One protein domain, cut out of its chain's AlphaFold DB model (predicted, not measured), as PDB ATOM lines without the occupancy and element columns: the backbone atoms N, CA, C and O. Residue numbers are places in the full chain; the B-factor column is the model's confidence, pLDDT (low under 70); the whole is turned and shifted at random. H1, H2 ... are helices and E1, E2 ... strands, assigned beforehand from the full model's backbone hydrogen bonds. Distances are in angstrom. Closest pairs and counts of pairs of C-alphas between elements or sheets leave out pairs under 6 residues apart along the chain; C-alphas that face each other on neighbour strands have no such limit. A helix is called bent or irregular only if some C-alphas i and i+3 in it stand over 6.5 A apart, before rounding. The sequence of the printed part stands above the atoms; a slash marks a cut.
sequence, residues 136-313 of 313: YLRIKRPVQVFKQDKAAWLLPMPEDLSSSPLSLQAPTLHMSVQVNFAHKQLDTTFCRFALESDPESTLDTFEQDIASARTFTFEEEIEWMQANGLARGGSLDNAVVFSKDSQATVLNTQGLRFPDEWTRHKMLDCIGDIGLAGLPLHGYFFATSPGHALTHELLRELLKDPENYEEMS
ATOM      1  N   TYR A 136     175.056 169.272 198.612       96.12
ATOM      2  CA  TYR A 136     174.055 170.331 198.467       96.12
ATOM      3  C   TYR A 136     174.446 171.322 197.366       96.12
ATOM      4  O   TYR A 136     175.622 171.469 197.043       96.12
ATOM      5  N   LEU A 137     173.470 172.041 196.808       97.44
ATOM      6  CA  LEU A 137     173.700 173.072 195.796       97.44
ATOM      7  C   LEU A 137     173.764 174.449 196.455       97.44
ATOM      8  O   LEU A 137     172.758 174.971 196.938       97.44
ATOM      9  N   ARG A 138     174.943 175.068 196.460       96.50
ATOM     10  CA  ARG A 138     175.125 176.460 196.881       96.50
ATOM     11  C   ARG A 138     174.771 177.396 195.734       96.50
ATOM     12  O   ARG A 138     175.395 177.323 194.683       96.50
ATOM     13  N   ILE A 139     173.818 178.302 195.940       98.06
ATOM     14  CA  ILE A 139     173.476 179.329 194.947       98.06
ATOM     15  C   ILE A 139     174.643 180.323 194.832       98.06
ATOM     16  O   ILE A 139     175.063 180.886 195.841       98.06
ATOM     17  N   LYS A 140     175.161 180.547 193.616       97.00
ATOM     18  CA  LYS A 140     176.290 181.461 193.332       97.00
ATOM     19  C   LYS A 140     175.842 182.838 192.849       97.00
ATOM     20  O   LYS A 140     176.467 183.843 193.173       97.00
ATOM     21  N   ARG A 141     174.769 182.900 192.058       96.88
ATOM     22  CA  ARG A 141     174.243 184.148 191.482       96.88
ATOM     23  C   ARG A 141     172.720 184.201 191.580       96.88
ATOM     24  O   ARG A 141     172.090 183.148 191.637       96.88
ATOM     25  N   PRO A 142     172.123 185.407 191.597       98.06
ATOM     26  CA  PRO A 142     170.676 185.555 191.541       98.06
ATOM     27  C   PRO A 142     170.072 184.835 190.329       98.06
ATOM     28  O   PRO A 142     170.463 185.098 189.191       98.06
ATOM     29  N   VAL A 143     169.092 183.972 190.579       98.50
ATOM     30  CA  VAL A 143     168.240 183.338 189.564       98.50
ATOM     31  C   VAL A 143     166.827 183.842 189.781       98.50
ATOM     32  O   VAL A 143     166.375 183.903 190.921       98.50
ATOM     33  N   GLN A 144     166.131 184.218 188.712       98.00
ATOM     34  CA  GLN A 144     164.787 184.772 188.820       98.00
ATOM     35  C   GLN A 144     163.906 184.372 187.647       98.00
ATOM     36  O   GLN A 144     164.381 184.253 186.518       98.00
ATOM     37  N   VAL A 145     162.614 184.230 187.922       97.88
ATOM     38  CA  VAL A 145     161.573 183.989 186.921       97.88
ATOM     39  C   VAL A 145     160.393 184.916 187.179       97.88
ATOM     40  O   VAL A 145     160.047 185.193 188.329       97.88
ATOM     41  N   PHE A 146     159.771 185.393 186.103       96.12
ATOM     42  CA  PHE A 146     158.617 186.289 186.149       96.12
ATOM     43  C   PHE A 146     157.498 185.725 185.288       96.12
ATOM     44  O   PHE A 146     157.715 185.365 184.132       96.12
ATOM     45  N   LYS A 147     156.281 185.707 185.829       90.50
ATOM     46  CA  LYS A 147     155.089 185.258 185.119       90.50
ATOM     47  C   LYS A 147     153.913 186.156 185.466       90.50
ATOM     48  O   LYS A 147     153.249 185.947 186.474       90.50
ATOM     49  N   GLN A 148     153.654 187.132 184.597       88.56
ATOM     50  CA  GLN A 148     152.616 188.150 184.794       88.56
ATOM     51  C   GLN A 148     152.802 188.887 186.132       88.56
ATOM     52  O   GLN A 148     153.749 189.655 186.268       88.56
ATOM     53  N   ASP A 149     151.922 188.651 187.102       87.31
ATOM     54  CA  ASP A 149     151.912 189.232 188.447       87.31
ATOM     55  C   ASP A 149     152.670 188.387 189.490       87.31
ATOM     56  O   ASP A 149     152.722 188.743 190.669       87.31
ATOM     57  N   LYS A 150     153.277 187.273 189.067       94.44
ATOM     58  CA  LYS A 150     154.017 186.336 189.918       94.44
ATOM     59  C   LYS A 150     155.509 186.392 189.633       94.44
ATOM     60  O   LYS A 150     155.928 186.572 188.487       94.44
ATOM     61  N   ALA A 151     156.314 186.170 190.660       97.38
ATOM     62  CA  ALA A 151     157.761 186.124 190.527       97.38
ATOM     63  C   ALA A 151     158.387 185.235 191.600       97.38
ATOM     64  O   ALA A 151     157.818 185.053 192.680       97.38
ATOM     65  N   ALA A 152     159.545 184.662 191.288       98.38
ATOM     66  CA  ALA A 152     160.323 183.887 192.240       98.38
ATOM     67  C   ALA A 152     161.824 184.079 192.015       98.38
ATOM     68  O   ALA A 152     162.264 184.301 190.883       98.38
ATOM     69  N   TRP A 153     162.595 183.980 193.097       98.56
ATOM     70  CA  TRP A 153     164.035 184.204 193.125       98.56
ATOM     71  C   TRP A 153     164.754 183.152 193.961       98.56
ATOM     72  O   TRP A 153     164.273 182.763 195.027       98.56
ATOM     73  N   LEU A 154     165.955 182.791 193.519       98.69
ATOM     74  CA  LEU A 154     166.995 182.182 194.342       98.69
ATOM     75  C   LEU A 154     168.173 183.146 194.421       98.69
ATOM     76  O   LEU A 154     168.659 183.606 193.389       98.69
ATOM     77  N   LEU A 155     168.630 183.461 195.630       98.19
ATOM     78  CA  LEU A 155     169.742 184.383 195.861       98.19
ATOM     79  C   LEU A 155     170.869 183.693 196.643       98.19
ATOM     80  O   LEU A 155     170.586 182.858 197.509       98.19
ATOM     81  N   PRO A 156     172.139 184.051 196.381       96.19
ATOM     82  CA  PRO A 156     173.272 183.529 197.135       96.19
ATOM     83  C   PRO A 156     173.224 183.972 198.604       96.19
ATOM     84  O   PRO A 156     172.810 185.089 198.923       96.19
ATOM     85  N   MET A 157     173.694 183.100 199.496       91.25
ATOM     86  CA  MET A 157     174.064 183.475 200.864       91.25
ATOM     87  C   MET A 157     175.530 183.936 200.914       91.25
ATOM     88  O   MET A 157     176.316 183.532 200.053       91.25
ATOM     89  N   PRO A 158     175.920 184.774 201.896       85.06
ATOM     90  CA  PRO A 158     177.321 185.141 202.097       85.06
ATOM     91  C   PRO A 158     178.225 183.905 202.217       85.06
ATOM     92  O   PRO A 158     177.856 182.933 202.869       85.06
ATOM     93  N   GLU A 159     179.410 183.945 201.601       71.06
ATOM     94  CA  GLU A 159     180.312 182.785 201.544       71.06
ATOM     95  C   GLU A 159     180.971 182.457 202.891       71.06
ATOM     96  O   GLU A 159     181.176 181.285 203.204       71.06
ATOM     97  N   ASP A 160     181.287 183.478 203.694       68.19
ATOM     98  CA  ASP A 160     181.869 183.307 205.024       68.19
ATOM     99  C   ASP A 160     180.797 183.441 206.108       68.19
ATOM    100  O   ASP A 160     180.462 184.530 206.575       68.19
ATOM    101  N   LEU A 161     180.264 182.289 206.510       66.12
ATOM    102  CA  LEU A 161     179.386 182.139 207.671       66.12
ATOM    103  C   LEU A 161     180.097 181.396 208.809       66.12
ATOM    104  O   LEU A 161     179.447 180.901 209.726       66.12
ATOM    105  N   SER A 162     181.433 181.308 208.783       61.16
ATOM    106  CA  SER A 162     182.210 180.521 209.757       61.16
ATOM    107  C   SER A 162     182.054 181.014 211.202       61.16
ATOM    108  O   SER A 162     182.165 180.230 212.143       61.16
ATOM    109  N   SER A 163     181.742 182.301 211.374       66.75
ATOM    110  CA  SER A 163     181.443 182.947 212.659       66.75
ATOM    111  C   SER A 163     179.943 183.055 212.972       66.75
ATOM    112  O   SER A 163     179.568 183.598 214.012       66.75
ATOM    113  N   SER A 164     179.076 182.553 212.088       65.94
ATOM    114  CA  SER A 164     177.622 182.628 212.248       65.94
ATOM    115  C   SER A 164     177.077 181.511 213.154       65.94
ATOM    116  O   SER A 164     177.708 180.457 213.285       65.94
ATOM    117  N   PRO A 165     175.896 181.705 213.781       69.06
ATOM    118  CA  PRO A 165     175.217 180.664 214.551       69.06
ATOM    119  C   PRO A 165     175.033 179.366 213.759       69.06
ATOM    120  O   PRO A 165     174.945 179.386 212.531       69.06
ATOM    121  N   LEU A 166     174.898 178.239 214.469       65.56
ATOM    122  CA  LEU A 166     174.657 176.925 213.860       65.56
ATOM    123  C   LEU A 166     173.495 176.951 212.856       65.56
ATOM    124  O   LEU A 166     173.609 176.323 211.809       65.56
ATOM    125  N   SER A 167     172.436 177.722 213.116       63.38
ATOM    126  CA  SER A 167     171.271 177.873 212.228       63.38
ATOM    127  C   SER A 167     171.583 178.463 210.846       63.38
ATOM    128  O   SER A 167     170.740 178.386 209.960       63.38
ATOM    129  N   LEU A 168     172.782 179.018 210.636       68.06
ATOM    130  CA  LEU A 168     173.263 179.541 209.351       68.06
ATOM    131  C   LEU A 168     174.357 178.665 208.713       68.06
ATOM    132  O   LEU A 168     174.886 179.015 207.661       68.06
ATOM    133  N   GLN A 169     174.717 177.529 209.322       77.25
ATOM    134  CA  GLN A 169     175.713 176.617 208.752       77.25
ATOM    135  C   GLN A 169     175.131 175.791 207.604       77.25
ATOM    136  O   GLN A 169     174.129 175.110 207.763       77.25
ATOM    137  N   ALA A 170     175.795 175.785 206.452       80.62
ATOM    138  CA  ALA A 170     175.284 175.118 205.261       80.62
ATOM    139  C   ALA A 170     175.122 173.577 205.400       80.62
ATOM    140  O   ALA A 170     175.985 172.917 205.999       80.62
ATOM    141  N   PRO A 171     174.107 172.978 204.740       89.88
ATOM    142  CA  PRO A 171     173.121 173.648 203.888       89.88
ATOM    143  C   PRO A 171     171.962 174.267 204.676       89.88
ATOM    144  O   PRO A 171     171.442 173.661 205.608       89.88
ATOM    145  N   THR A 172     171.536 175.452 204.236       93.19
ATOM    146  CA  THR A 172     170.332 176.136 204.726       93.19
ATOM    147  C   THR A 172     169.620 176.870 203.603       93.19
ATOM    148  O   THR A 172     170.275 177.519 202.786       93.19
ATOM    149  N   LEU A 173     168.291 176.832 203.593       97.06
ATOM    150  CA  LEU A 173     167.481 177.604 202.655       97.06
ATOM    151  C   LEU A 173     166.487 178.466 203.423       97.06
ATOM    152  O   LEU A 173     165.548 177.953 204.028       97.06
ATOM    153  N   HIS A 174     166.677 179.781 203.373       97.38
ATOM    154  CA  HIS A 174     165.765 180.736 203.999       97.38
ATOM    155  C   HIS A 174     164.699 181.161 202.992       97.38
ATOM    156  O   HIS A 174     164.999 181.794 201.980       97.38
ATOM    157  N   MET A 175     163.453 180.807 203.275       98.56
ATOM    158  CA  MET A 175     162.318 180.944 202.374       98.56
ATOM    159  C   MET A 175     161.383 182.062 202.833       98.56
ATOM    160  O   MET A 175     161.114 182.246 204.022       98.56
ATOM    161  N   SER A 176     160.871 182.826 201.878       98.56
ATOM    162  CA  SER A 176     159.944 183.932 202.103       98.56
ATOM    163  C   SER A 176     158.892 183.940 201.001       98.56
ATOM    164  O   SER A 176     159.187 184.251 199.847       98.56
ATOM    165  N   VAL A 177     157.662 183.582 201.358       98.50
ATOM    166  CA  VAL A 177     156.534 183.469 200.431       98.50
ATOM    167  C   VAL A 177     155.499 184.522 200.778       98.50
ATOM    168  O   VAL A 177     154.966 184.542 201.883       98.50
ATOM    169  N   GLN A 178     155.198 185.386 199.818       97.81
ATOM    170  CA  GLN A 178     154.059 186.293 199.865       97.81
ATOM    171  C   GLN A 178     152.935 185.708 199.019       97.81
ATOM    172  O   GLN A 178     153.188 185.221 197.920       97.81
ATOM    173  N   VAL A 179     151.693 185.811 199.476       96.25
ATOM    174  CA  VAL A 179     150.519 185.449 198.677       96.25
ATOM    175  C   VAL A 179     149.558 186.624 198.643       96.25
ATOM    176  O   VAL A 179     149.200 187.172 199.680       96.25
ATOM    177  N   ASN A 180     149.154 187.016 197.435       93.31
ATOM    178  CA  ASN A 180     148.171 188.064 197.199       93.31
ATOM    179  C   ASN A 180     146.927 187.478 196.520       93.31
ATOM    180  O   ASN A 180     146.940 187.188 195.322       93.31
ATOM    181  N   PHE A 181     145.847 187.366 197.292       90.00
ATOM    182  CA  PHE A 181     144.511 186.998 196.826       90.00
ATOM    183  C   PHE A 181     143.492 188.121 197.075       90.00
ATOM    184  O   PHE A 181     142.302 187.859 197.220       90.00
ATOM    185  N   ALA A 182     143.926 189.389 197.048       89.00
ATOM    186  CA  ALA A 182     143.041 190.535 197.284       89.00
ATOM    187  C   ALA A 182     141.860 190.590 196.296       89.00
ATOM    188  O   ALA A 182     140.750 190.976 196.653       89.00
ATOM    189  N   HIS A 183     142.074 190.141 195.055       86.62
ATOM    190  CA  HIS A 183     141.018 190.027 194.043       86.62
ATOM    191  C   HIS A 183     139.958 188.953 194.371       86.62
ATOM    192  O   HIS A 183     138.861 189.008 193.823       86.62
ATOM    193  N   LYS A 184     140.274 188.024 195.283       88.31
ATOM    194  CA  LYS A 184     139.407 186.972 195.840       88.31
ATOM    195  C   LYS A 184     139.025 187.257 197.301       88.31
ATOM    196  O   LYS A 184     138.744 186.337 198.058       88.31
ATOM    197  N   GLN A 185     139.072 188.530 197.713       91.25
ATOM    198  CA  GLN A 185     138.642 188.998 199.037       91.25
ATOM    199  C   GLN A 185     139.461 188.435 200.218       91.25
ATOM    200  O   GLN A 185     139.042 188.566 201.364       91.25
ATOM    201  N   LEU A 186     140.650 187.876 199.963       90.44
ATOM    202  CA  LEU A 186     141.604 187.469 200.998       90.44
ATOM    203  C   LEU A 186     142.746 188.478 201.120       90.44
ATOM    204  O   LEU A 186     143.223 189.031 200.124       90.44
ATOM    205  N   ASP A 187     143.226 188.681 202.346       90.44
ATOM    206  CA  ASP A 187     144.342 189.582 202.612       90.44
ATOM    207  C   ASP A 187     145.637 189.128 201.928       90.44
ATOM    208  O   ASP A 187     145.877 187.948 201.654       90.44
ATOM    209  N   THR A 188     146.513 190.100 201.670       94.31
ATOM    210  CA  THR A 188     147.893 189.796 201.293       94.31
ATOM    211  C   THR A 188     148.684 189.440 202.538       94.31
ATOM    212  O   THR A 188     148.884 190.271 203.423       94.31
ATOM    213  N   THR A 189     149.176 188.214 202.576       96.75
ATOM    214  CA  THR A 189     149.870 187.635 203.727       96.75
ATOM    215  C   THR A 189     151.240 187.119 203.318       96.75
ATOM    216  O   THR A 189     151.579 187.011 202.135       96.75
ATOM    217  N   PHE A 190     152.070 186.850 204.319       97.12
ATOM    218  CA  PHE A 190     153.457 186.490 204.113       97.12
ATOM    219  C   PHE A 190     153.913 185.469 205.150       97.12
ATOM    220  O   PHE A 190     153.661 185.636 206.338       97.12
ATOM    221  N   CYS A 191     154.624 184.445 204.689       98.25
ATOM    222  CA  CYS A 191     155.151 183.364 205.505       98.25
ATOM    223  C   CYS A 191     156.667 183.261 205.307       98.25
ATOM    224  O   CYS A 191     157.155 183.226 204.174       98.25
ATOM    225  N   ARG A 192     157.415 183.182 206.413       98.44
ATOM    226  CA  ARG A 192     158.845 182.836 206.411       98.44
ATOM    227  C   ARG A 192     159.027 181.449 206.980       98.44
ATOM    228  O   ARG A 192     158.348 181.083 207.930       98.44
ATOM    229  N   PHE A 193     159.975 180.722 206.419       98.25
ATOM    230  CA  PHE A 193     160.393 179.423 206.914       98.25
ATOM    231  C   PHE A 193     161.864 179.219 206.559       98.25
ATOM    232  O   PHE A 193     162.349 179.815 205.597       98.25
ATOM    233  N   ALA A 194     162.590 178.412 207.322       96.94
ATOM    234  CA  ALA A 194     163.958 178.053 206.990       96.94
ATOM    235  C   ALA A 194     164.123 176.537 207.054       96.94
ATOM    236  O   ALA A 194     163.774 175.910 208.050       96.94
ATOM    237  N   LEU A 195     164.692 175.963 205.997       96.56
ATOM    238  CA  LEU A 195     165.337 174.660 206.091       96.56
ATOM    239  C   LEU A 195     166.688 174.916 206.757       96.56
ATOM    240  O   LEU A 195     167.608 175.411 206.104       96.56
ATOM    241  N   GLU A 196     166.770 174.692 208.064       92.88
ATOM    242  CA  GLU A 196     167.953 174.991 208.870       92.88
ATOM    243  C   GLU A 196     168.996 173.877 208.767       92.88
ATOM    244  O   GLU A 196     168.762 172.840 208.152       92.88
ATOM    245  N   SER A 197     170.161 174.089 209.381       89.31
ATOM    246  CA  SER A 197     171.288 173.152 209.381       89.31
ATOM    247  C   SER A 197     171.050 171.928 210.267       89.31
ATOM    248  O   SER A 197     171.532 170.837 209.945       89.31
ATOM    249  N   ASP A 198     170.248 172.080 211.318       91.75
ATOM    250  CA  ASP A 198     169.748 171.000 212.155       91.75
ATOM    251  C   ASP A 198     168.411 170.498 211.588       91.75
ATOM    252  O   ASP A 198     167.423 171.246 211.558       91.75
ATOM    253  N   PRO A 199     168.355 169.252 211.095       92.94
ATOM    254  CA  PRO A 199     167.138 168.747 210.494       92.94
ATOM    255  C   PRO A 199     166.049 168.423 211.525       92.94
ATOM    256  O   PRO A 199     164.882 168.401 211.149       92.94
ATOM    257  N   GLU A 200     166.388 168.202 212.801       94.56
ATOM    258  CA  GLU A 200     165.370 167.974 213.834       94.56
ATOM    259  C   GLU A 200     164.666 169.290 214.188       94.56
ATOM    260  O   GLU A 200     163.440 169.346 214.124       94.56
ATOM    261  N   SER A 201     165.426 170.376 214.396       94.75
ATOM    262  CA  SER A 201     164.885 171.744 214.546       94.75
ATOM    263  C   SER A 201     163.999 172.152 213.360       94.75
ATOM    264  O   SER A 201     162.909 172.709 213.526       94.75
ATOM    265  N   THR A 202     164.443 171.823 212.141       96.44
ATOM    266  CA  THR A 202     163.666 172.070 210.917       96.44
ATOM    267  C   THR A 202     162.339 171.314 210.942       96.44
ATOM    268  O   THR A 202     161.302 171.898 210.629       96.44
ATOM    269  N   LEU A 203     162.351 170.034 211.325       97.88
ATOM    270  CA  LEU A 203     161.144 169.213 211.391       97.88
ATOM    271  C   LEU A 203     160.189 169.677 212.499       97.88
ATOM    272  O   LEU A 203     158.987 169.724 212.256       97.88
ATOM    273  N   ASP A 204     160.704 170.045 213.679       98.31
ATOM    274  CA  ASP A 204     159.935 170.664 214.775       98.31
ATOM    275  C   ASP A 204     159.194 171.916 214.302       98.31
ATOM    276  O   ASP A 204     157.973 172.017 214.434       98.31
ATOM    277  N   THR A 205     159.926 172.842 213.684       98.25
ATOM    278  CA  THR A 205     159.352 174.099 213.192       98.25
ATOM    279  C   THR A 205     158.372 173.849 212.046       98.25
ATOM    280  O   THR A 205     157.306 174.458 211.997       98.25
ATOM    281  N   PHE A 206     158.690 172.931 211.126       98.81
ATOM    282  CA  PHE A 206     157.794 172.582 210.023       98.81
ATOM    283  C   PHE A 206     156.480 171.996 210.537       98.81
ATOM    284  O   PHE A 206     155.424 172.417 210.077       98.81
ATOM    285  N   GLU A 207     156.523 171.067 211.496       98.62
ATOM    286  CA  GLU A 207     155.329 170.471 212.102       98.62
ATOM    287  C   GLU A 207     154.429 171.525 212.747       98.62
ATOM    288  O   GLU A 207     153.225 171.558 212.482       98.62
ATOM    289  N   GLN A 208     155.033 172.400 213.552       98.44
ATOM    290  CA  GLN A 208     154.320 173.423 214.306       98.44
ATOM    291  C   GLN A 208     153.690 174.482 213.393       98.44
ATOM    292  O   GLN A 208     152.532 174.860 213.583       98.44
ATOM    293  N   ASP A 209     154.448 174.961 212.407       98.56
ATOM    294  CA  ASP A 209     154.099 176.188 211.698       98.56
ATOM    295  C   ASP A 209     153.539 175.940 210.293       98.56
ATOM    296  O   ASP A 209     152.814 176.791 209.781       98.56
ATOM    297  N   ILE A 210     153.856 174.826 209.629       98.81
ATOM    298  CA  ILE A 210     153.573 174.656 208.190       98.81
ATOM    299  C   ILE A 210     152.800 173.373 207.885       98.81
ATOM    300  O   ILE A 210     151.846 173.409 207.110       98.81
ATOM    301  N   ALA A 211     153.169 172.242 208.489       98.75
ATOM    302  CA  ALA A 211     152.722 170.910 208.086       98.75
ATOM    303  C   ALA A 211     151.204 170.737 208.142       98.75
ATOM    304  O   ALA A 211     150.644 169.997 207.337       98.75
ATOM    305  N   SER A 212     150.531 171.428 209.064       98.69
ATOM    306  CA  SER A 212     149.075 171.370 209.230       98.69
ATOM    307  C   SER A 212     148.297 172.258 208.252       98.69
ATOM    308  O   SER A 212     147.069 172.220 208.272       98.69
ATOM    309  N   ALA A 213     148.956 173.065 207.411       98.75
ATOM    310  CA  ALA A 213     148.280 173.985 206.500       98.75
ATOM    311  C   ALA A 213     147.706 173.242 205.288       98.75
ATOM    312  O   ALA A 213     148.450 172.741 204.440       98.75
ATOM    313  N   ARG A 214     146.378 173.152 205.219       98.75
ATOM    314  CA  ARG A 214     145.680 172.375 204.189       98.75
ATOM    315  C   ARG A 214     145.662 173.086 202.848       98.75
ATOM    316  O   ARG A 214     145.658 174.316 202.772       98.75
ATOM    317  N   THR A 215     145.568 172.280 201.796       98.12
ATOM    318  CA  THR A 215     145.255 172.758 200.456       98.12
ATOM    319  C   THR A 215     143.917 173.468 200.444       98.12
ATOM    320  O   THR A 215     143.081 173.275 201.330       98.12
ATOM    321  N   PHE A 216     143.721 174.336 199.462       97.31
ATOM    322  CA  PHE A 216     142.553 175.191 199.422       97.31
ATOM    323  C   PHE A 216     142.087 175.465 198.002       97.31
ATOM    324  O   PHE A 216     142.843 175.368 197.035       97.31
ATOM    325  N   THR A 217     140.822 175.850 197.893       96.19
ATOM    326  CA  THR A 217     140.214 176.299 196.644       96.19
ATOM    327  C   THR A 217     139.116 177.322 196.919       96.19
ATOM    328  O   THR A 217     138.670 177.493 198.059       96.19
ATOM    329  N   PHE A 218     138.678 178.010 195.871       96.12
ATOM    330  CA  PHE A 218     137.527 178.901 195.911       96.12
ATOM    331  C   PHE A 218     136.294 178.168 195.377       96.12
ATOM    332  O   PHE A 218     136.370 177.455 194.379       96.12
ATOM    333  N   GLU A 219     135.143 178.357 196.020       95.69
ATOM    334  CA  GLU A 219     133.876 177.690 195.680       95.69
ATOM    335  C   GLU A 219     133.522 177.827 194.190       95.69
ATOM    336  O   GLU A 219     133.092 176.868 193.552       95.69
ATOM    337  N   GLU A 220     133.765 179.004 193.613       94.19
ATOM    338  CA  GLU A 220     133.519 179.305 192.198       94.19
ATOM    339  C   GLU A 220     134.399 178.512 191.212       94.19
ATOM    340  O   GLU A 220     134.053 178.400 190.037       94.19
ATOM    341  N   GLU A 221     135.514 177.934 191.665       93.81
ATOM    342  CA  GLU A 221     136.437 177.147 190.835       93.81
ATOM    343  C   GLU A 221     136.075 175.654 190.821       93.81
ATOM    344  O   GLU A 221     136.474 174.925 189.908       93.81
ATOM    345  N   ILE A 222     135.293 175.191 191.803       94.12
ATOM    346  CA  ILE A 222     134.985 173.769 192.005       94.12
ATOM    347  C   ILE A 222     134.220 173.188 190.817       94.12
ATOM    348  O   ILE A 222     134.595 172.128 190.316       94.12
ATOM    349  N   GLU A 223     133.187 173.883 190.335       93.44
ATOM    350  CA  GLU A 223     132.371 173.411 189.209       93.44
ATOM    351  C   GLU A 223     133.226 173.221 187.949       93.44
ATOM    352  O   GLU A 223     133.148 172.186 187.283       93.44
ATOM    353  N   TRP A 224     134.113 174.181 187.662       94.69
ATOM    354  CA  TRP A 224     135.036 174.082 186.533       94.69
ATOM    355  C   TRP A 224     136.027 172.926 186.702       94.69
ATOM    356  O   TRP A 224     136.242 172.168 185.750       94.69
ATOM    357  N   MET A 225     136.610 172.751 187.893       94.19
ATOM    358  CA  MET A 225     137.529 171.642 188.162       94.19
ATOM    359  C   MET A 225     136.838 170.292 187.947       94.19
ATOM    360  O   MET A 225     137.344 169.455 187.196       94.19
ATOM    361  N   GLN A 226     135.650 170.102 188.521       92.56
ATOM    362  CA  GLN A 226     134.884 168.860 188.395       92.56
ATOM    363  C   GLN A 226     134.475 168.576 186.945       92.56
ATOM    364  O   GLN A 226     134.629 167.443 186.479       92.56
ATOM    365  N   ALA A 227     134.050 169.598 186.195       93.38
ATOM    366  CA  ALA A 227     133.731 169.473 184.771       93.38
ATOM    367  C   ALA A 227     134.938 169.043 183.913       93.38
ATOM    368  O   ALA A 227     134.761 168.432 182.861       93.38
ATOM    369  N   ASN A 228     136.166 169.314 184.372       91.44
ATOM    370  CA  ASN A 228     137.415 168.908 183.721       91.44
ATOM    371  C   ASN A 228     138.039 167.641 184.339       91.44
ATOM    372  O   ASN A 228     139.204 167.330 184.080       91.44
ATOM    373  N   GLY A 229     137.278 166.889 185.143       90.06
ATOM    374  CA  GLY A 229     137.723 165.629 185.748       90.06
ATOM    375  C   GLY A 229     138.720 165.790 186.900       90.06
ATOM    376  O   GLY A 229     139.404 164.824 187.249       90.06
ATOM    377  N   LEU A 230     138.807 166.990 187.476       93.31
ATOM    378  CA  LEU A 230     139.662 167.351 188.604       93.31
ATOM    379  C   LEU A 230     138.831 167.481 189.889       93.31
ATOM    380  O   LEU A 230     137.605 167.508 189.860       93.31
ATOM    381  N   ALA A 231     139.521 167.559 191.025       93.69
ATOM    382  CA  ALA A 231     138.944 167.676 192.370       93.69
ATOM    383  C   ALA A 231     137.858 166.621 192.702       93.69
ATOM    384  O   ALA A 231     136.978 166.873 193.524       93.69
ATOM    385  N   ARG A 232     137.900 165.430 192.077       95.25
ATOM    386  CA  ARG A 232     136.887 164.374 192.272       95.25
ATOM    387  C   ARG A 232     136.947 163.719 193.654       95.25
ATOM    388  O   ARG A 232     135.943 163.177 194.101       95.25
ATOM    389  N   GLY A 233     138.106 163.761 194.310       95.94
ATOM    390  CA  GLY A 233     138.298 163.328 195.697       95.94
ATOM    391  C   GLY A 233     138.271 164.475 196.709       95.94
ATOM    392  O   GLY A 233     138.509 164.237 197.891       95.94
ATOM    393  N   GLY A 234     138.018 165.710 196.261       96.62
ATOM    394  CA  GLY A 234     137.987 166.893 197.116       96.62
ATOM    395  C   GLY A 234     136.769 166.914 198.039       96.62
ATOM    396  O   GLY A 234     135.651 166.599 197.630       96.62
ATOM    397  N   SER A 235     136.983 167.302 199.290       96.94
ATOM    398  CA  SER A 235     135.946 167.470 200.306       96.94
ATOM    399  C   SER A 235     136.385 168.492 201.358       96.94
ATOM    400  O   SER A 235     137.555 168.859 201.427       96.94
ATOM    401  N   LEU A 236     135.465 168.919 202.226       97.44
ATOM    402  CA  LEU A 236     135.810 169.793 203.357       97.44
ATOM    403  C   LEU A 236     136.717 169.110 204.398       97.44
ATOM    404  O   LEU A 236     137.282 169.803 205.247       97.44
ATOM    405  N   ASP A 237     136.876 167.784 204.326       96.94
ATOM    406  CA  ASP A 237     137.791 167.028 205.185       96.94
ATOM    407  C   ASP A 237     139.245 167.134 204.707       96.94
ATOM    408  O   ASP A 237     140.160 166.953 205.505       96.94
ATOM    409  N   ASN A 238     139.465 167.440 203.420       97.12
ATOM    410  CA  ASN A 238     140.793 167.442 202.799       97.12
ATOM    411  C   ASN A 238     141.157 168.720 202.031       97.12
ATOM    412  O   ASN A 238     142.196 168.772 201.378       97.12
ATOM    413  N   ALA A 239     140.316 169.750 202.092       97.94
ATOM    414  CA  ALA A 239     140.604 171.058 201.524       97.94
ATOM    415  C   ALA A 239     139.857 172.160 202.281       97.94
ATOM    416  O   ALA A 239     138.712 171.987 202.713       97.94
ATOM    417  N   VAL A 240     140.486 173.326 202.402       98.31
ATOM    418  CA  VAL A 240     139.816 174.563 202.804       98.31
ATOM    419  C   VAL A 240     139.066 175.132 201.606       98.31
ATOM    420  O   VAL A 240     139.644 175.309 200.535       98.31
ATOM    421  N   VAL A 241     137.785 175.448 201.778       98.12
ATOM    422  CA  VAL A 241     136.987 176.066 200.711       98.12
ATOM    423  C   VAL A 241     136.561 177.464 201.130       98.12
ATOM    424  O   VAL A 241     135.846 177.635 202.119       98.12
ATOM    425  N   PHE A 242     136.988 178.454 200.353       97.69
ATOM    426  CA  PHE A 242     136.557 179.841 200.487       97.69
ATOM    427  C   PHE A 242     135.310 180.067 199.633       97.69
ATOM    428  O   PHE A 242     135.316 179.784 198.434       97.69
ATOM    429  N   SER A 243     134.230 180.543 200.247       96.06
ATOM    430  CA  SER A 243     132.976 180.818 199.545       96.06
ATOM    431  C   SER A 243     133.116 181.974 198.554       96.06
ATOM    432  O   SER A 243     134.010 182.811 198.672       96.06
ATOM    433  N   LYS A 244     132.190 182.051 197.597       92.06
ATOM    434  CA  LYS A 244     132.115 183.160 196.624       92.06
ATOM    435  C   LYS A 244     131.475 184.443 197.174       92.06
ATOM    436  O   LYS A 244     131.142 185.345 196.403       92.06
ATOM    437  N   ASP A 245     131.187 184.500 198.475       91.25
ATOM    438  CA  ASP A 245     130.605 185.694 199.079       91.25
ATOM    439  C   ASP A 245     131.626 186.841 199.176       91.25
ATOM    440  O   ASP A 245     132.826 186.678 198.967       91.25
ATOM    441  N   SER A 246     131.153 188.043 199.505       85.88
ATOM    442  CA  SER A 246     132.008 189.233 199.574       85.88
ATOM    443  C   SER A 246     133.032 189.215 200.716       85.88
ATOM    444  O   SER A 246     133.756 190.195 200.878       85.88
ATOM    445  N   GLN A 247     133.035 188.187 201.564       86.75
ATOM    446  CA  GLN A 247     133.936 188.037 202.708       86.75
ATOM    447  C   GLN A 247     134.839 186.804 202.573       86.75
ATOM    448  O   GLN A 247     135.588 186.522 203.504       86.75
ATOM    449  N   ALA A 248     134.764 186.077 201.449       90.56
ATOM    450  CA  ALA A 248     135.434 184.797 201.257       90.56
ATOM    451  C   ALA A 248     135.232 183.858 202.462       90.56
ATOM    452  O   ALA A 248     136.183 183.251 202.958       90.56
ATOM    453  N   THR A 249     133.996 183.754 202.973       94.00
ATOM    454  CA  THR A 249     133.714 182.969 204.187       94.00
ATOM    455  C   THR A 249     134.219 181.533 204.041       94.00
ATOM    456  O   THR A 249     133.950 180.874 203.036       94.00
ATOM    457  N   VAL A 250     134.932 181.032 205.049       97.31
ATOM    458  CA  VAL A 250     135.435 179.651 205.076       97.31
ATOM    459  C   VAL A 250     134.270 178.688 205.301       97.31
ATOM    460  O   VAL A 250     133.566 178.786 206.304       97.31
ATOM    461  N   LEU A 251     134.078 177.742 204.380       97.62
ATOM    462  CA  LEU A 251     132.974 176.776 204.432       97.62
ATOM    463  C   LEU A 251     133.228 175.615 205.404       97.62
ATOM    464  O   LEU A 251     132.289 174.939 205.827       97.62
ATOM    465  N   ASN A 252     134.486 175.362 205.768       97.94
ATOM    466  CA  ASN A 252     134.840 174.339 206.747       97.94
ATOM    467  C   ASN A 252     134.290 174.742 208.122       97.94
ATOM    468  O   ASN A 252     134.663 175.776 208.669       97.94
ATOM    469  N   THR A 253     133.454 173.896 208.728       95.38
ATOM    470  CA  THR A 253     132.800 174.184 210.022       95.38
ATOM    471  C   THR A 253     133.784 174.390 211.175       95.38
ATOM    472  O   THR A 253     133.481 175.110 212.120       95.38
ATOM    473  N   GLN A 254     134.967 173.780 211.090       95.38
ATOM    474  CA  GLN A 254     136.056 173.943 212.057       95.38
ATOM    475  C   GLN A 254     136.912 175.199 211.805       95.38
ATOM    476  O   GLN A 254     137.794 175.503 212.604       95.38
ATOM    477  N   GLY A 255     136.663 175.928 210.714       97.25
ATOM    478  CA  GLY A 255     137.440 177.094 210.311       97.25
ATOM    479  C   GLY A 255     138.839 176.755 209.789       97.25
ATOM    480  O   GLY A 255     139.110 175.647 209.304       97.25
ATOM    481  N   LEU A 256     139.723 177.752 209.861       98.00
ATOM    482  CA  LEU A 256     141.133 177.630 209.499       98.00
ATOM    483  C   LEU A 256     141.962 177.113 210.679       98.00
ATOM    484  O   LEU A 256     141.697 177.454 211.831       98.00
ATOM    485  N   ARG A 257     143.016 176.352 210.381       98.38
ATOM    486  CA  ARG A 257     144.034 175.927 211.356       98.38
ATOM    487  C   ARG A 257     145.027 177.047 211.663       98.38
ATOM    488  O   ARG A 257     145.568 177.106 212.762       98.38
ATOM    489  N   PHE A 258     145.223 177.956 210.706       98.00
ATOM    490  CA  PHE A 258     146.044 179.156 210.843       98.00
ATOM    491  C   PHE A 258     145.310 180.370 210.265       98.00
ATOM    492  O   PHE A 258     144.634 180.227 209.246       98.00
ATOM    493  N   PRO A 259     145.477 181.580 210.828       96.38
ATOM    494  CA  PRO A 259     144.894 182.791 210.248       96.38
ATOM    495  C   PRO A 259     145.309 183.038 208.790       96.38
ATOM    496  O   PRO A 259     144.543 183.615 208.031       96.38
ATOM    497  N   ASP A 260     146.504 182.584 208.405       96.94
ATOM    498  CA  ASP A 260     147.117 182.702 207.080       96.94
ATOM    499  C   ASP A 260     147.333 181.328 206.404       96.94
ATOM    500  O   ASP A 260     148.301 181.135 205.660       96.94
ATOM    501  N   GLU A 261     146.442 180.355 206.662       98.31
ATOM    502  CA  GLU A 261     146.578 178.947 206.233       98.31
ATOM    503  C   GLU A 261     146.885 178.792 204.732       98.31
ATOM    504  O   GLU A 261     147.756 178.006 204.369       98.31
ATOM    505  N   TRP A 262     146.283 179.605 203.856       97.25
ATOM    506  CA  TRP A 262     146.551 179.573 202.408       97.25
ATOM    507  C   TRP A 262     148.000 179.940 202.049       97.25
ATOM    508  O   TRP A 262     148.562 179.420 201.086       97.25
ATOM    509  N   THR A 263     148.634 180.828 202.819       98.06
ATOM    510  CA  THR A 263     150.028 181.242 202.587       98.06
ATOM    511  C   THR A 263     151.000 180.213 203.121       98.06
ATOM    512  O   THR A 263     151.983 179.898 202.450       98.06
ATOM    513  N   ARG A 264     150.706 179.644 204.294       98.69
ATOM    514  CA  ARG A 264     151.474 178.527 204.855       98.69
ATOM    515  C   ARG A 264     151.397 177.299 203.957       98.69
ATOM    516  O   ARG A 264     152.419 176.666 203.721       98.69
ATOM    517  N   HIS A 265     150.240 177.033 203.356       98.62
ATOM    518  CA  HIS A 265     150.112 175.974 202.362       98.62
ATOM    519  C   HIS A 265     150.938 176.264 201.100       98.62
ATOM    520  O   HIS A 265     151.634 175.393 200.598       98.62
ATOM    521  N   LYS A 266     150.974 177.512 200.618       98.25
ATOM    522  CA  LYS A 266     151.862 177.866 199.498       98.25
ATOM    523  C   LYS A 266     153.348 177.772 199.852       98.25
ATOM    524  O   LYS A 266     154.154 177.463 198.977       98.25
ATOM    525  N   MET A 267     153.719 178.005 201.111       98.81
ATOM    526  CA  MET A 267     155.061 177.696 201.613       98.81
ATOM    527  C   MET A 267     155.325 176.182 201.598       98.81
ATOM    528  O   MET A 267     156.372 175.771 201.105       98.81
ATOM    529  N   LEU A 268     154.375 175.363 202.065       98.88
ATOM    530  CA  LEU A 268     154.428 173.896 202.012       98.88
ATOM    531  C   LEU A 268     154.651 173.399 200.575       98.88
ATOM    532  O   LEU A 268     155.606 172.658 200.343       98.88
ATOM    533  N   ASP A 269     153.857 173.880 199.614       98.69
ATOM    534  CA  ASP A 269     154.014 173.576 198.184       98.69
ATOM    535  C   ASP A 269     155.431 173.902 197.695       98.69
ATOM    536  O   ASP A 269     156.094 173.073 197.072       98.69
ATOM    537  N   CYS A 270     155.935 175.101 198.017       98.69
ATOM    538  CA  CYS A 270     157.278 175.520 197.615       98.69
ATOM    539  C   CYS A 270     158.370 174.628 198.219       98.69
ATOM    540  O   CYS A 270     159.335 174.315 197.526       98.69
ATOM    541  N   ILE A 271     158.242 174.215 199.485       98.88
ATOM    542  CA  ILE A 271     159.202 173.308 200.138       98.88
ATOM    543  C   ILE A 271     159.228 171.960 199.408       98.88
ATOM    544  O   ILE A 271     160.310 171.442 199.120       98.88
ATOM    545  N   GLY A 272     158.057 171.416 199.065       98.69
ATOM    546  CA  GLY A 272     157.943 170.169 198.311       98.69
ATOM    547  C   GLY A 272     158.544 170.262 196.910       98.69
ATOM    548  O   GLY A 272     159.373 169.429 196.536       98.69
ATOM    549  N   ASP A 273     158.187 171.303 196.161       98.62
ATOM    550  CA  ASP A 273     158.662 171.511 194.792       98.62
ATOM    551  C   ASP A 273     160.172 171.772 194.730       98.62
ATOM    552  O   ASP A 273     160.845 171.259 193.837       98.62
ATOM    553  N   ILE A 274     160.742 172.524 195.682       98.19
ATOM    554  CA  ILE A 274     162.195 172.762 195.749       98.19
ATOM    555  C   ILE A 274     162.969 171.457 195.966       98.19
ATOM    556  O   ILE A 274     164.081 171.319 195.450       98.19
ATOM    557  N   GLY A 275     162.373 170.467 196.639       98.25
ATOM    558  CA  GLY A 275     162.946 169.124 196.772       98.25
ATOM    559  C   GLY A 275     163.277 168.455 195.431       98.25
ATOM    560  O   GLY A 275     164.178 167.620 195.365       98.25
ATOM    561  N   LEU A 276     162.626 168.870 194.339       98.69
ATOM    562  CA  LEU A 276     162.864 168.364 192.983       98.69
ATOM    563  C   LEU A 276     164.184 168.854 192.372       98.69
ATOM    564  O   LEU A 276     164.550 168.418 191.279       98.69
ATOM    565  N   ALA A 277     164.929 169.729 193.056       98.25
ATOM    566  CA  ALA A 277     166.316 170.023 192.705       98.25
ATOM    567  C   ALA A 277     167.223 168.780 192.828       98.25
ATOM    568  O   ALA A 277     168.296 168.749 192.231       98.25
ATOM    569  N   GLY A 278     166.800 167.758 193.585       96.69
ATOM    570  CA  GLY A 278     167.527 166.500 193.788       96.69
ATOM    571  C   GLY A 278     168.581 166.547 194.895       96.69
ATOM    572  O   GLY A 278     168.958 165.507 195.425       96.69
ATOM    573  N   LEU A 279     169.007 167.746 195.289       97.19
ATOM    574  CA  LEU A 279     169.903 168.010 196.410       97.19
ATOM    575  C   LEU A 279     169.369 169.205 197.217       97.19
ATOM    576  O   LEU A 279     168.718 170.081 196.638       97.19
ATOM    577  N   PRO A 280     169.651 169.290 198.533       97.06
ATOM    578  CA  PRO A 280     169.329 170.475 199.320       97.06
ATOM    579  C   PRO A 280     169.919 171.737 198.689       97.06
ATOM    580  O   PRO A 280     171.054 171.724 198.214       97.06
ATOM    581  N   LEU A 281     169.175 172.839 198.718       97.50
ATOM    582  CA  LEU A 281     169.684 174.139 198.289       97.50
ATOM    583  C   LEU A 281     170.286 174.895 199.477       97.50
ATOM    584  O   LEU A 281     169.796 174.789 200.602       97.50
ATOM    585  N   HIS A 282     171.317 175.692 199.212       96.31
ATOM    586  CA  HIS A 282     171.865 176.652 200.161       96.31
ATOM    587  C   HIS A 282     171.805 178.076 199.608       96.31
ATOM    588  O   HIS A 282     172.487 178.393 198.629       96.31
ATOM    589  N   GLY A 283     170.986 178.927 200.228       96.88
ATOM    590  CA  GLY A 283     170.713 180.276 199.744       96.88
ATOM    591  C   GLY A 283     169.460 180.900 200.360       96.88
ATOM    592  O   GLY A 283     168.953 180.468 201.399       96.88
ATOM    593  N   TYR A 284     168.921 181.899 199.667       98.31
ATOM    594  CA  TYR A 284     167.597 182.450 199.941       98.31
ATOM    595  C   TYR A 284     166.624 182.114 198.812       98.31
ATOM    596  O   TYR A 284     166.999 182.166 197.643       98.31
ATOM    597  N   PHE A 285     165.369 181.848 199.162       98.75
ATOM    598  CA  PHE A 285     164.254 181.694 198.233       98.75
ATOM    599  C   PHE A 285     163.178 182.737 198.535       98.75
ATOM    600  O   PHE A 285     162.719 182.867 199.673       98.75
ATOM    601  N   PHE A 286     162.734 183.449 197.504       98.56
ATOM    602  CA  PHE A 286     161.637 184.407 197.601       98.56
ATOM    603  C   PHE A 286     160.601 184.109 196.529       98.56
ATOM    604  O   PHE A 286     160.976 183.839 195.390       98.56
ATOM    605  N   ALA A 287     159.314 184.210 196.854       98.00
ATOM    606  CA  ALA A 287     158.260 184.113 195.852       98.00
ATOM    607  C   ALA A 287     157.043 184.983 196.177       98.00
ATOM    608  O   ALA A 287     156.659 185.130 197.340       98.00
ATOM    609  N   THR A 288     156.410 185.520 195.132       96.81
ATOM    610  CA  THR A 288     155.167 186.298 195.206       96.81
ATOM    611  C   THR A 288     154.050 185.579 194.451       96.81
ATOM    612  O   THR A 288     154.138 185.350 193.243       96.81
ATOM    613  N   SER A 289     152.998 185.209 195.182       92.38
ATOM    614  CA  SER A 289     151.862 184.398 194.732       92.38
ATOM    615  C   SER A 289     152.278 183.129 193.964       92.38
ATOM    616  O   SER A 289     151.775 182.897 192.855       92.38
ATOM    617  N   PRO A 290     153.204 182.306 194.509       94.12
ATOM    618  CA  PRO A 290     153.741 181.157 193.789       94.12
ATOM    619  C   PRO A 290     152.666 180.127 193.434       94.12
ATOM    620  O   PRO A 290     151.605 180.033 194.045       94.12
ATOM    621  N   GLY A 291     152.977 179.322 192.429       93.75
ATOM    622  CA  GLY A 291     152.333 178.042 192.158       93.75
ATOM    623  C   GLY A 291     153.361 177.113 191.519       93.75
ATOM    624  O   GLY A 291     154.403 177.599 191.069       93.75
ATOM    625  N   HIS A 292     153.065 175.816 191.434       96.75
ATOM    626  CA  HIS A 292     154.037 174.790 191.031       96.75
ATOM    627  C   HIS A 292     154.795 175.138 189.748       96.75
ATOM    628  O   HIS A 292     156.021 175.104 189.709       96.75
ATOM    629  N   ALA A 293     154.089 175.583 188.703       96.00
ATOM    630  CA  ALA A 293     154.718 175.976 187.441       96.00
ATOM    631  C   ALA A 293     155.835 177.028 187.597       96.00
ATOM    632  O   ALA A 293     156.851 176.917 186.918       96.00
ATOM    633  N   LEU A 294     155.660 178.024 188.475       96.56
ATOM    634  CA  LEU A 294     156.654 179.075 188.715       96.56
ATOM    635  C   LEU A 294     157.878 178.513 189.448       96.56
ATOM    636  O   LEU A 294     159.007 178.780 189.046       96.56
ATOM    637  N   THR A 295     157.660 177.697 190.484       97.56
ATOM    638  CA  THR A 295     158.745 177.048 191.237       97.56
ATOM    639  C   THR A 295     159.540 176.095 190.344       97.56
ATOM    640  O   THR A 295     160.769 176.109 190.344       97.56
ATOM    641  N   HIS A 296     158.853 175.324 189.499       97.94
ATOM    642  CA  HIS A 296     159.485 174.449 188.515       97.94
ATOM    643  C   HIS A 296     160.315 175.220 187.488       97.94
ATOM    644  O   HIS A 296     161.406 174.788 187.125       97.94
ATOM    645  N   GLU A 297     159.801 176.341 186.983       97.31
ATOM    646  CA  GLU A 297     160.533 177.201 186.052       97.31
ATOM    647  C   GLU A 297     161.792 177.776 186.707       97.31
ATOM    648  O   GLU A 297     162.861 177.728 186.104       97.31
ATOM    649  N   LEU A 298     161.700 178.204 187.970       98.38
ATOM    650  CA  LEU A 298     162.850 178.677 188.742       98.38
ATOM    651  C   LEU A 298     163.931 177.599 188.887       98.38
ATOM    652  O   LEU A 298     165.104 177.884 188.663       98.38
ATOM    653  N   LEU A 299     163.552 176.359 189.219       98.38
ATOM    654  CA  LEU A 299     164.504 175.245 189.305       98.38
ATOM    655  C   LEU A 299     165.129 174.905 187.948       98.38
ATOM    656  O   LEU A 299     166.317 174.593 187.879       98.38
ATOM    657  N   ARG A 300     164.361 174.977 186.856       98.12
ATOM    658  CA  ARG A 300     164.915 174.776 185.510       98.12
ATOM    659  C   ARG A 300     165.914 175.871 185.159       98.12
ATOM    660  O   ARG A 300     166.995 175.544 184.687       98.12
ATOM    661  N   GLU A 301     165.599 177.135 185.428       98.31
ATOM    662  CA  GLU A 301     166.538 178.237 185.191       98.31
ATOM    663  C   GLU A 301     167.771 178.160 186.103       98.31
ATOM    664  O   GLU A 301     168.864 178.486 185.646       98.31
ATOM    665  N   LEU A 302     167.638 177.653 187.337       98.50
ATOM    666  CA  LEU A 302     168.773 177.345 188.213       98.50
ATOM    667  C   LEU A 302     169.695 176.300 187.571       98.50
ATOM    668  O   LEU A 302     170.893 176.532 187.439       98.50
ATOM    669  N   LEU A 303     169.149 175.155 187.160       97.81
ATOM    670  CA  LEU A 303     169.953 174.017 186.700       97.81
ATOM    671  C   LEU A 303     170.453 174.140 185.253       97.81
ATOM    672  O   LEU A 303     171.337 173.392 184.844       97.81
ATOM    673  N   LYS A 304     169.908 175.081 184.479       97.38
ATOM    674  CA  LYS A 304     170.249 175.316 183.068       97.38
ATOM    675  C   LYS A 304     171.671 175.826 182.840       97.38
ATOM    676  O   LYS A 304     172.219 175.599 181.765       97.38
ATOM    677  N   ASP A 305     172.252 176.520 183.813       96.50
ATOM    678  CA  ASP A 305     173.604 177.071 183.725       96.50
ATOM    679  C   ASP A 305     174.395 176.710 184.995       96.50
ATOM    680  O   ASP A 305     174.021 177.161 186.080       96.50
ATOM    681  N   PRO A 306     175.479 175.917 184.884       95.00
ATOM    682  CA  PRO A 306     176.330 175.553 186.015       95.00
ATOM    683  C   PRO A 306     176.928 176.748 186.767       95.00
ATOM    684  O   PRO A 306     177.277 176.607 187.928       95.00
ATOM    685  N   GLU A 307     177.011 177.945 186.175       97.06
ATOM    686  CA  GLU A 307     177.461 179.139 186.907       97.06
ATOM    687  C   GLU A 307     176.432 179.657 187.923       97.06
ATOM    688  O   GLU A 307     176.761 180.499 188.762       97.06
ATOM    689  N   ASN A 308     175.189 179.164 187.881       97.88
ATOM    690  CA  ASN A 308     174.172 179.490 188.876       97.88
ATOM    691  C   ASN A 308     174.469 178.915 190.264       97.88
ATOM    692  O   ASN A 308     174.011 179.484 191.258       97.88
ATOM    693  N   TYR A 309     175.174 177.787 190.342       97.56
ATOM    694  CA  TYR A 309     175.335 177.034 191.577       97.56
ATOM    695  C   TYR A 309     176.681 176.311 191.652       97.56
ATOM    696  O   TYR A 309     177.423 176.212 190.685       97.56
ATOM    697  N   GLU A 310     177.008 175.807 192.828       96.50
ATOM    698  CA  GLU A 310     178.129 174.901 193.045       96.50
ATOM    699  C   GLU A 310     177.637 173.719 193.869       96.50
ATOM    700  O   GLU A 310     176.958 173.914 194.879       96.50
ATOM    701  N   GLU A 311     177.965 172.502 193.447       96.00
ATOM    702  CA  GLU A 311     177.735 171.331 194.281       96.00
ATOM    703  C   GLU A 311     178.833 171.244 195.343       96.00
ATOM    704  O   GLU A 311     180.020 171.123 195.045       96.00
ATOM    705  N   MET A 312     178.414 171.316 196.599       92.94
ATOM    706  CA  MET A 312     179.265 171.223 197.769       92.94
ATOM    707  C   MET A 312     179.037 169.869 198.421       92.94
ATOM    708  O   MET A 312     177.888 169.494 198.638       92.94
ATOM    709  N   SER A 313     180.105 169.177 198.808       84.25
ATOM    710  CA  SER A 313     180.027 168.022 199.711       84.25
ATOM    711  C   SER A 313     180.322 168.454 201.138       84.25
ATOM    712  O   SER A 313     181.236 169.276 201.369       84.25
TER     713      SER A 313
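What this domain is: This is residues 136 to 313 of the 313 residues of the protein "UDP-3-O-acyl-N-acetylglucosamine deacetylase" of Phytophthora palmivora var. palmivora (UniProt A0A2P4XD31). A twisted seven-strand sheet forms a wall, with H3 and H4 side by side over one face and H1 along the edge strand E5. Beyond this body, at one end of the long axis, a small head holds the two-strand sheet E6 and E7, the helix H2 and long loops. The printed part has 178 residues, with four named helices and nine named strands in the order E1 E2 E3 E4 E5 H1 E6 H2 E7 H3 E8 H4 E9, mixed in class. The large sheet is branched and mixed; the small one is parallel. The whole is compact, with a radius of gyration of the C-alphas of 17.8 A, yet elongated, spanning 52 by 32 by 27 A.

Where its parts are: The large sheet holds E1, residues 136 to 139, from C-alpha 136 at (174.055, 170.331, 198.467); E2, residues 143 to 147; E3, residues 150 to 155; E4, residues 173 to 179, 19.1 A; E5, residues 189 to 195, 20.3 A; E8, residues 281 to 288, 19.2 A; and E9, residues 309 to 312, which ends with C-alpha 312 at (179.265, 171.223, 197.769). H3, residues 261 to 277, is 25.5 A long, H4, 292 to 303, 16.5 A, and H1, 199 to 211, 14.8 A. E6 is residues 216 to 218, H2 219 to 227, ending at (133.731, 169.473, 184.771), and E7 240 to 242. H1 and H2 are only just irregular: C-alphas 208 and 211 are 6.9 A apart, 220 and 223 6.7 A.

How they stand to each other: E8 bends by 61 degrees at residue 284; E1 and E3 lie on one side of it, E4 on the other side. It is parallel to E1 (N 282 to O 137, 2.8 A) and E4 (N 285 to O 174, 2.8 A), and antiparallel to E3 (N 153 to O 286, 2.8 A). Antiparallel too are E1 and E9 (N 138 to O 310, 2.8 A) and the hairpins E2 and E3 (N 147 to O 150, 2.8 A) and E4 and E5 (N 175 to O 193, 2.8 A). H3, at a height over the sheet of 8.5 A, and H4, at 7.1 A, are on the same face; they touch at Ala 277 and Leu 299, C-alphas 6.5 A apart, the same way at a shallow tilt of 33 degrees, only just short of steep. H1 only grazes the sheet, and with residues 209 to 211 alone touches H3, closest at the C-alphas of Ile 210 and Arg 264, 5.5 A. E6, H2 and E7 form a strand-helix-strand unit, two parallel strands with a helix between, its crossover right-handed (N 217 to O 240, 2.9 A). H2 is not on the large sheet. Every O i to N i+4 pair is within hydrogen-bond range in H4, against 8 of 9 in H1, 3 of 5 in H2 and 11 of 13 in H3.

The domain as a whole: The C-alphas farthest apart, of Ser 163 and Ala 227, are 56.9 A apart. The printed part has no cut. The links E3 to E4, H2 to E7 and E7 to H3 are long. Mean pLDDT of the printed part is 94.1; residues 160 to 168 are under 70.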